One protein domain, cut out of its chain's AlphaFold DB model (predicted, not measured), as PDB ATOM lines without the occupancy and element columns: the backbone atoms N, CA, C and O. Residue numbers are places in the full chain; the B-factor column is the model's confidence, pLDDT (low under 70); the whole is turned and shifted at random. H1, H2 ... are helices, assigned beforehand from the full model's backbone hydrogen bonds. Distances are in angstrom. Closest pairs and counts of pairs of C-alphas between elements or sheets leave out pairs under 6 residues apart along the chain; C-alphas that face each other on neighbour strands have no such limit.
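AT A GLANCE: This is residues 8 to 78 of the 194 residues of an uncharacterized protein of Puccinia coronata f. sp. avenae (UniProt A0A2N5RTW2). Start at Glu 8 and you enter one long helix, H1; the chain then folds back so that the shorter helix H2 packs across it, at Ala 22 and Val 42. From there a long loop, residues 47 to 63, heads back to two small helices, H3 and H4, which lie beyond the end of H1 that holds Glu 8; in this loose string of parts, residues 47 to 52 and residues 72 to 78 stick out. The printed part has 71 residues with four named helices, H1, H2, H3 and H4 in chain order, and no named strand; its class is all helix. It is only just loose, close to extended, with a radius of gyration of the C-alphas of 16.3 A, and its outline is flat, spanning 50 by 32 by 14 A.

IN THESE COORDINATES: Find C-alpha 8 at (195.087, 179.164, 127.212); from there H1, residues 8 to 30, runs 31.6 A to C-alpha 30 at (204.520, 149.088, 129.194). Next look at residues 38 to 46, which are H2, 12.3 A from first to last C-alpha. Go on to Trp 64, where H3 begins; it takes residues 64 to 69 and measures 8.4 A. H4 follows as residues 72 to 76, 5.9 A long, ending with C-alpha 76 at (179.210, 177.407, 148.158).

HOW THE PARTS SIT: Look first at Ala 22 and Val 42, whose C-alphas, 5.4 A apart, are the closest of H1 and H2. These two helices touch, with 14 pairs of C-alphas within 8 A. They run opposite ways at a steep tilt of 51 degrees. Farther along, H3 and H4 are close but not clearly touching; their closest C-alphas, those of Ala 69 and Gln 75, are 6.9 A apart. H1 and H3 are apart, but only just, at 8.5 A between their closest C-alphas. H2 is apart from H3 and from H4, and H1 is apart from H4. Along the backbones, each O i to N i+4 pair is within hydrogen-bond range in H2, H3 and H4, and 18 of 19 are in H1.

THE WHOLE: The two C-alphas farthest apart are those of Gly 33 and Asp 73, at 49.9 A. The printed part has no cut from residue 8 to residue 78. The link from H1 to H2 is short, with 7 residues; that from H2 to H3 is long, with 17; that from H3 to H4 is tight, with 2. Residues 47 to 52 stand free, and so do residues 72 to 78, of which 72 to 76 belong to H4. In the B-factor column you will find a mean pLDDT of 71.9 for the printed part of this model, with values under 70 at residues 13 and 36, residues 38 to 41 and residues 45 to 60.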
ATOM      1  N   GLU A   8     194.252 179.877 126.237       77.81
ATOM      2  CA  GLU A   8     195.087 179.164 127.212       77.81
ATOM      3  C   GLU A   8     194.272 178.167 128.036       77.81
ATOM      4  O   GLU A   8     194.625 176.999 128.127       77.81
ATOM      5  N   CYS A   9     193.131 178.594 128.581       76.31
ATOM      6  CA  CYS A   9     192.262 177.744 129.392       76.31
ATOM      7  C   CYS A   9     191.572 176.647 128.528       76.31
ATOM      8  O   CYS A   9     191.254 175.571 129.036       76.31
ATOM      9  N   ALA A  10     191.414 176.851 127.211       75.62
ATOM     10  CA  ALA A  10     191.004 175.808 126.262       75.62
ATOM     11  C   ALA A  10     192.144 174.827 125.916       75.62
ATOM     12  O   ALA A  10     191.935 173.614 125.948       75.62
ATOM     13  N   ALA A  11     193.349 175.337 125.651       74.81
ATOM     14  CA  ALA A  11     194.536 174.527 125.382       74.81
ATOM     15  C   ALA A  11     194.965 173.711 126.611       74.81
ATOM     16  O   ALA A  11     195.314 172.548 126.478       74.81
ATOM     17  N   SER A  12     194.843 174.267 127.820       71.31
ATOM     18  CA  SER A  12     195.117 173.580 129.088       71.31
ATOM     19  C   SER A  12     194.202 172.379 129.310       71.31
ATOM     20  O   SER A  12     194.645 171.343 129.801       71.31
ATOM     21  N   ALA A  13     192.923 172.493 128.942       68.12
ATOM     22  CA  ALA A  13     191.997 171.369 129.024       68.12
ATOM     23  C   ALA A  13     192.406 170.251 128.053       68.12
ATOM     24  O   ALA A  13     192.467 169.093 128.460       68.12
ATOM     25  N   ALA A  14     192.755 170.608 126.812       72.81
ATOM     26  CA  ALA A  14     193.253 169.660 125.819       72.81
ATOM     27  C   ALA A  14     194.595 169.027 126.231       72.81
ATOM     28  O   ALA A  14     194.776 167.828 126.042       72.81
ATOM     29  N   ALA A  15     195.492 169.800 126.853       74.69
ATOM     30  CA  ALA A  15     196.769 169.336 127.390       74.69
ATOM     31  C   ALA A  15     196.571 168.335 128.533       74.69
ATOM     32  O   ALA A  15     197.094 167.231 128.457       74.69
ATOM     33  N   LYS A  16     195.727 168.643 129.526       71.88
ATOM     34  CA  LYS A  16     195.388 167.698 130.607       71.88
ATOM     35  C   LYS A  16     194.751 166.419 130.073       71.88
ATOM     36  O   LYS A  16     195.029 165.327 130.556       71.88
ATOM     37  N   GLU A  17     193.885 166.537 129.076       74.44
ATOM     38  CA  GLU A  17     193.263 165.375 128.445       74.44
ATOM     39  C   GLU A  17     194.281 164.552 127.637       74.44
ATOM     40  O   GLU A  17     194.234 163.323 127.657       74.44
ATOM     41  N   ALA A  18     195.231 165.208 126.964       74.25
ATOM     42  CA  ALA A  18     196.340 164.565 126.266       74.25
ATOM     43  C   ALA A  18     197.320 163.885 127.229       74.25
ATOM     44  O   ALA A  18     197.715 162.762 126.956       74.25
ATOM     45  N   GLU A  19     197.643 164.493 128.370       77.88
ATOM     46  CA  GLU A  19     198.449 163.888 129.439       77.88
ATOM     47  C   GLU A  19     197.784 162.634 130.002       77.88
ATOM     48  O   GLU A  19     198.428 161.593 130.123       77.88
ATOM     49  N   VAL A  20     196.479 162.688 130.285       76.44
ATOM     50  CA  VAL A  20     195.720 161.513 130.737       76.44
ATOM     51  C   VAL A  20     195.703 160.427 129.657       76.44
ATOM     52  O   VAL A  20     195.902 159.250 129.961       76.44
ATOM     53  N   ARG A  21     195.507 160.795 128.384       77.19
ATOM     54  CA  ARG A  21     195.564 159.848 127.258       77.19
ATOM     55  C   ARG A  21     196.952 159.234 127.086       77.19
ATOM     56  O   ARG A  21     197.042 158.018 126.960       77.19
ATOM     57  N   ALA A  22     198.009 160.038 127.131       78.56
ATOM     58  CA  ALA A  22     199.391 159.587 127.031       78.56
ATOM     59  C   ALA A  22     199.770 158.685 128.205       78.56
ATOM     60  O   ALA A  22     200.361 157.638 127.993       78.56
ATOM     61  N   ALA A  23     199.353 159.021 129.429       77.44
ATOM     62  CA  ALA A  23     199.543 158.167 130.598       77.44
ATOM     63  C   ALA A  23     198.862 156.803 130.421       77.44
ATOM     64  O   ALA A  23     199.420 155.770 130.782       77.44
ATOM     65  N   ASN A  24     197.657 156.782 129.851       77.31
ATOM     66  CA  ASN A  24     196.941 155.538 129.579       77.31
ATOM     67  C   ASN A  24     197.596 154.725 128.451       77.31
ATOM     68  O   ASN A  24     197.653 153.503 128.552       77.31
ATOM     69  N   LEU A  25     198.099 155.379 127.401       78.00
ATOM     70  CA  LEU A  25     198.806 154.731 126.293       78.00
ATOM     71  C   LEU A  25     200.174 154.191 126.720       78.00
ATOM     72  O   LEU A  25     200.485 153.046 126.405       78.00
ATOM     73  N   ALA A  26     200.942 154.965 127.487       78.50
ATOM     74  CA  ALA A  26     202.214 154.540 128.063       78.50
ATOM     75  C   ALA A  26     202.013 153.300 128.941       78.50
ATOM     76  O   ALA A  26     202.638 152.275 128.697       78.50
ATOM     77  N   LYS A  27     201.015 153.316 129.837       77.19
ATOM     78  CA  LYS A  27     200.642 152.133 130.632       77.19
ATOM     79  C   LYS A  27     200.252 150.930 129.766       77.19
ATOM     80  O   LYS A  27     200.600 149.799 130.083       77.19
ATOM     81  N   GLN A  28     199.518 151.138 128.669       74.69
ATOM     82  CA  GLN A  28     199.162 150.049 127.749       74.69
ATOM     83  C   GLN A  28     200.373 149.480 126.998       74.69
ATOM     84  O   GLN A  28     200.390 148.284 126.701       74.69
ATOM     85  N   ALA A  29     201.351 150.318 126.665       75.19
ATOM     86  CA  ALA A  29     202.566 149.920 125.969       75.19
ATOM     87  C   ALA A  29     203.559 149.214 126.906       75.19
ATOM     88  O   ALA A  29     204.064 148.150 126.548       75.19
ATOM     89  N   GLU A  30     203.731 149.722 128.129       79.81
ATOM     90  CA  GLU A  30     204.520 149.088 129.194       79.81
ATOM     91  C   GLU A  30     203.999 147.681 129.500       79.81
ATOM     92  O   GLU A  30     204.769 146.724 129.544       79.81
ATOM     93  N   ASN A  31     202.674 147.513 129.577       72.44
ATOM     94  CA  ASN A  31     202.044 146.202 129.762       72.44
ATOM     95  C   ASN A  31     202.296 145.224 128.599       72.44
ATOM     96  O   ASN A  31     202.145 144.016 128.767       72.44
ATOM     97  N   LYS A  32     202.667 145.723 127.414       76.88
ATOM     98  CA  LYS A  32     203.058 144.914 126.247       76.88
ATOM     99  C   LYS A  32     204.579 144.751 126.123       76.88
ATOM    100  O   LYS A  32     205.035 144.179 125.137       76.88
ATOM    101  N   GLY A  33     205.352 145.228 127.103       73.69
ATOM    102  CA  GLY A  33     206.813 145.139 127.131       73.69
ATOM    103  C   GLY A  33     207.537 146.237 126.349       73.69
ATOM    104  O   GLY A  33     208.739 146.121 126.122       73.69
ATOM    105  N   TYR A  34     206.834 147.294 125.935       70.62
ATOM    106  CA  TYR A  34     207.423 148.433 125.235       70.62
ATOM    107  C   TYR A  34     207.622 149.600 126.201       70.62
ATOM    108  O   TYR A  34     206.693 150.001 126.897       70.62
ATOM    109  N   PHE A  35     208.824 150.171 126.221       71.94
ATOM    110  CA  PHE A  35     209.087 151.412 126.940       71.94
ATOM    111  C   PHE A  35     208.597 152.596 126.102       71.94
ATOM    112  O   PHE A  35     208.996 152.736 124.944       71.94
ATOM    113  N   VAL A  36     207.732 153.431 126.676       68.25
ATOM    114  CA  VAL A  36     207.214 154.635 126.017       68.25
ATOM    115  C   VAL A  36     207.529 155.839 126.883       68.25
ATOM    116  O   VAL A  36     207.071 155.926 128.018       68.25
ATOM    117  N   ASP A  37     208.279 156.784 126.319       74.81
ATOM    118  CA  ASP A  37     208.484 158.080 126.949       74.81
ATOM    119  C   ASP A  37     207.168 158.868 126.948       74.81
ATOM    120  O   ASP A  37     206.595 159.206 125.904       74.81
ATOM    121  N   GLN A  38     206.671 159.135 128.150       67.19
ATOM    122  CA  GLN A  38     205.385 159.779 128.365       67.19
ATOM    123  C   GLN A  38     205.384 161.207 127.804       67.19
ATOM    124  O   GLN A  38     204.371 161.642 127.255       67.19
ATOM    125  N   GLU A  39     206.517 161.914 127.863       68.12
ATOM    126  CA  GLU A  39     206.630 163.256 127.294       68.12
ATOM    127  C   GLU A  39     206.560 163.244 125.768       68.12
ATOM    128  O   GLU A  39     205.907 164.107 125.174       68.12
ATOM    129  N   GLN A  40     207.202 162.274 125.118       69.69
ATOM    130  CA  GLN A  40     207.133 162.109 123.670       69.69
ATOM    131  C   GLN A  40     205.713 161.752 123.208       69.69
ATOM    132  O   GLN A  40     205.216 162.336 122.247       69.69
ATOM    133  N   CYS A  41     205.011 160.881 123.939       68.00
ATOM    134  CA  CYS A  41     203.625 160.524 123.634       68.00
ATOM    135  C   CYS A  41     202.676 161.731 123.763       68.00
ATOM    136  O   CYS A  41     201.844 161.970 122.889       68.00
ATOM    137  N   VAL A  42     202.832 162.550 124.813       70.00
ATOM    138  CA  VAL A  42     202.068 163.803 124.961       70.00
ATOM    139  C   VAL A  42     202.332 164.752 123.789       70.00
ATOM    140  O   VAL A  42     201.383 165.318 123.242       70.00
ATOM    141  N   ARG A  43     203.595 164.898 123.362       70.06
ATOM    142  CA  ARG A  43     203.976 165.743 122.215       70.06
ATOM    143  C   ARG A  43     203.375 165.252 120.896       70.06
ATOM    144  O   ARG A  43     202.918 166.069 120.102       70.06
ATOM    145  N   GLU A  44     203.329 163.941 120.670       72.38
ATOM    146  CA  GLU A  44     202.698 163.352 119.482       72.38
ATOM    147  C   GLU A  44     201.174 163.543 119.479       72.38
ATOM    148  O   GLU A  44     200.608 163.909 118.451       72.38
ATOM    149  N   ILE A  45     200.508 163.375 120.629       67.25
ATOM    150  CA  ILE A  45     199.053 163.575 120.763       67.25
ATOM    151  C   ILE A  45     198.662 165.044 120.570       67.25
ATOM    152  O   ILE A  45     197.616 165.333 119.988       67.25
ATOM    153  N   LEU A  46     199.471 165.976 121.078       64.69
ATOM    154  CA  LEU A  46     199.220 167.413 120.944       64.69
ATOM    155  C   LEU A  46     199.604 167.962 119.560       64.69
ATOM    156  O   LEU A  46     199.161 169.054 119.200       64.69
ATOM    157  N   GLY A  47     200.377 167.203 118.776       58.06
ATOM    158  CA  GLY A  47     200.979 167.655 117.526       58.06
ATOM    159  C   GLY A  47     202.109 168.660 117.767       58.06
ATOM    160  O   GLY A  47     202.139 169.366 118.776       58.06
ATOM    161  N   SER A  48     203.062 168.729 116.829       50.53
ATOM    162  CA  SER A  48     204.248 169.594 116.917       50.53
ATOM    163  C   SER A  48     203.851 171.078 116.914       50.53
ATOM    164  O   SER A  48     203.799 171.739 115.880       50.53
ATOM    165  N   THR A  49     203.526 171.603 118.090       42.56
ATOM    166  CA  THR A  49     203.375 173.030 118.346       42.56
ATOM    167  C   THR A  49     204.590 173.464 119.150       42.56
ATOM    168  O   THR A  49     204.806 173.048 120.285       42.56
ATOM    169  N   ASN A  50     205.435 174.276 118.513       44.66
ATOM    170  CA  ASN A  50     206.625 174.901 119.092       44.66
ATOM    171  C   ASN A  50     206.220 175.966 120.122       44.66
ATOM    172  O   ASN A  50     206.423 177.165 119.944       44.66
ATOM    173  N   THR A  51     205.582 175.549 121.205       40.50
ATOM    174  CA  THR A  51     205.261 176.435 122.314       40.50
ATOM    175  C   THR A  51     205.529 175.655 123.580       40.50
ATOM    176  O   THR A  51     204.753 174.787 123.972       40.50
ATOM    177  N   ARG A  52     206.679 175.950 124.200       40.00
ATOM    178  CA  ARG A  52     206.943 175.658 125.611       40.00
ATOM    179  C   ARG A  52     205.705 176.110 126.380       40.00
ATOM    180  O   ARG A  52     205.509 177.301 126.598       40.00
ATOM    181  N   THR A  53     204.823 175.170 126.691       43.03
ATOM    182  CA  THR A  53     203.639 175.451 127.487       43.03
ATOM    183  C   THR A  53     204.134 175.393 128.917       43.03
ATOM    184  O   THR A  53     204.110 174.344 129.554       43.03
ATOM    185  N   GLU A  54     204.693 176.506 129.394       44.41
ATOM    186  CA  GLU A  54     204.745 176.739 130.832       44.41
ATOM    187  C   GLU A  54     203.335 176.479 131.364       44.41
ATOM    188  O   GLU A  54     202.358 176.951 130.770       44.41
ATOM    189  N   LEU A  55     203.219 175.645 132.406       43.88
ATOM    190  CA  LEU A  55     201.930 175.336 133.016       43.88
ATOM    191  C   LEU A  55     201.189 176.659 133.215       43.88
ATOM    192  O   LEU A  55     201.727 177.527 133.909       43.88
ATOM    193  N   PRO A  56     200.000 176.844 132.608       48.03
ATOM    194  CA  PRO A  56     199.325 178.123 132.659       48.03
ATOM    195  C   PRO A  56     199.157 178.480 134.125       48.03
ATOM    196  O   PRO A  56     198.602 177.694 134.907       48.03
ATOM    197  N   SER A  57     199.713 179.636 134.499       50.94
ATOM    198  CA  SER A  57     199.540 180.179 135.835       50.94
ATOM    199  C   SER A  57     198.052 180.083 136.167       50.94
ATOM    200  O   SER A  57     197.200 180.383 135.325       50.94
ATOM    201  N   LYS A  58     197.717 179.584 137.361       57.91
ATOM    202  CA  LYS A  58     196.331 179.481 137.845       57.91
ATOM    203  C   LYS A  58     195.764 180.879 138.131       57.91
ATOM    204  O   LYS A  58     195.249 181.125 139.219       57.91
ATOM    205  N   ALA A  59     195.906 181.817 137.201       63.31
ATOM    206  CA  ALA A  59     195.253 183.103 137.253       63.31
ATOM    207  C   ALA A  59     193.748 182.825 137.237       63.31
ATOM    208  O   ALA A  59     193.188 182.393 136.225       63.31
ATOM    209  N   LYS A  60     193.106 183.034 138.393       66.69
ATOM    210  CA  LYS A  60     191.663 182.830 138.603       66.69
ATOM    211  C   LYS A  60     190.807 183.705 137.676       66.69
ATOM    212  O   LYS A  60     189.626 183.429 137.490       66.69
ATOM    213  N   ASP A  61     191.449 184.657 136.998       76.00
ATOM    214  CA  ASP A  61     190.810 185.683 136.190       76.00
ATOM    215  C   ASP A  61     191.067 185.521 134.669       76.00
ATOM    216  O   ASP A  61     190.791 186.435 133.898       76.00
ATOM    217  N   CYS A  62     191.569 184.358 134.195       82.06
ATOM    218  CA  CYS A  62     191.938 184.144 132.770       82.06
ATOM    219  C   CYS A  62     190.767 184.328 131.783       82.06
ATOM    220  O   CYS A  62     190.954 184.684 130.618       82.06
ATOM    221  N   CYS A  63     189.552 183.972 132.203       84.81
ATOM    222  CA  CYS A  63     188.352 183.994 131.375       84.81
ATOM    223  C   CYS A  63     187.102 183.959 132.247       84.81
ATOM    224  O   CYS A  63     187.158 183.528 133.398       84.81
ATOM    225  N   TRP A  64     185.960 184.327 131.664       85.31
ATOM    226  CA  TRP A  64     184.675 184.326 132.362       85.31
ATOM    227  C   TRP A  64     184.358 182.996 133.046       85.31
ATOM    228  O   TRP A  64     183.857 183.011 134.159       85.31
ATOM    229  N   LEU A  65     184.699 181.848 132.452       85.19
ATOM    230  CA  LEU A  65     184.478 180.553 133.098       85.19
ATOM    231  C   LEU A  65     185.276 180.393 134.401       85.19
ATOM    232  O   LEU A  65     184.727 179.881 135.368       85.19
ATOM    233  N   GLN A  66     186.546 180.809 134.436       85.38
ATOM    234  CA  GLN A  66     187.363 180.718 135.655       85.38
ATOM    235  C   GLN A  66     186.934 181.742 136.701       85.38
ATOM    236  O   GLN A  66     186.844 181.390 137.874       85.38
ATOM    237  N   ILE A  67     186.593 182.958 136.267       87.50
ATOM    238  CA  ILE A  67     186.076 184.012 137.146       87.50
ATOM    239  C   ILE A  67     184.793 183.532 137.820       87.50
ATOM    240  O   ILE A  67     184.706 183.575 139.042       87.50
ATOM    241  N   MET A  68     183.839 183.017 137.035       85.94
ATOM    242  CA  MET A  68     182.556 182.497 137.519       85.94
ATOM    243  C   MET A  68     182.745 181.280 138.430       85.94
ATOM    244  O   MET A  68     182.205 181.252 139.526       85.94
ATOM    245  N   ALA A  69     183.570 180.304 138.033       84.88
ATOM    246  CA  ALA A  69     183.862 179.135 138.869       84.88
ATOM    247  C   ALA A  69     184.622 179.482 140.166       84.88
ATOM    248  O   ALA A  69     184.638 178.692 141.112       84.88
ATOM    249  N   SER A  70     185.281 180.642 140.209       85.69
ATOM    250  CA  SER A  70     185.997 181.138 141.387       85.69
ATOM    251  C   SER A  70     185.135 181.997 142.310       85.69
ATOM    252  O   SER A  70     185.597 182.317 143.406       85.69
ATOM    253  N   GLN A  71     183.925 182.387 141.897       88.38
ATOM    254  CA  GLN A  71     183.034 183.159 142.758       88.38
ATOM    255  C   GLN A  71     182.546 182.304 143.933       88.38
ATOM    256  O   GLN A  71     182.360 181.088 143.820       88.38
ATOM    257  N   SER A  72     182.360 182.949 145.084       88.69
ATOM    258  CA  SER A  72     182.023 182.265 146.333       88.69
ATOM    259  C   SER A  72     180.629 181.644 146.321       88.69
ATOM    260  O   SER A  72     180.435 180.605 146.939       88.69
ATOM    261  N   ASP A  73     179.672 182.264 145.631       89.62
ATOM    262  CA  ASP A  73     178.311 181.756 145.462       89.62
ATOM    263  C   ASP A  73     178.306 180.415 144.713       89.62
ATOM    264  O   ASP A  73     177.785 179.444 145.246       89.62
ATOM    265  N   PHE A  74     178.995 180.303 143.574       85.12
ATOM    266  CA  PHE A  74     179.095 179.044 142.821       85.12
ATOM    267  C   PHE A  74     179.858 177.941 143.565       85.12
ATOM    268  O   PHE A  74     179.552 176.764 143.393       85.12
ATOM    269  N   GLN A  75     180.865 178.287 144.372       84.56
ATOM    270  CA  GLN A  75     181.603 177.296 145.168       84.56
ATOM    271  C   GLN A  75     180.829 176.826 146.400       84.56
ATOM    272  O   GLN A  75     180.982 175.678 146.816       84.56
ATOM    273  N   ALA A  76     180.037 177.715 146.999       87.50
ATOM    274  CA  ALA A  76     179.210 177.407 148.158       87.50
ATOM    275  C   ALA A  76     177.873 176.762 147.770       87.50
ATOM    276  O   ALA A  76     177.252 176.095 148.600       87.50
ATOM    277  N   GLU A  77     177.417 176.957 146.530       87.81
ATOM    278  CA  GLU A  77     176.153 176.417 146.056       87.81
ATOM    279  C   GLU A  77     176.216 174.894 145.946       87.81
ATOM    280  O   GLU A  77     177.029 174.291 145.239       87.81
ATOM    281  N   ARG A  78     175.298 174.253 146.664       87.44
ATOM    282  CA  ARG A  78     175.108 172.814 146.586       87.44
ATOM    283  C   ARG A  78     174.295 172.468 145.340       87.44
ATOM    284  O   ARG A  78     173.279 173.117 145.088       87.44
TER     285      ARG A  78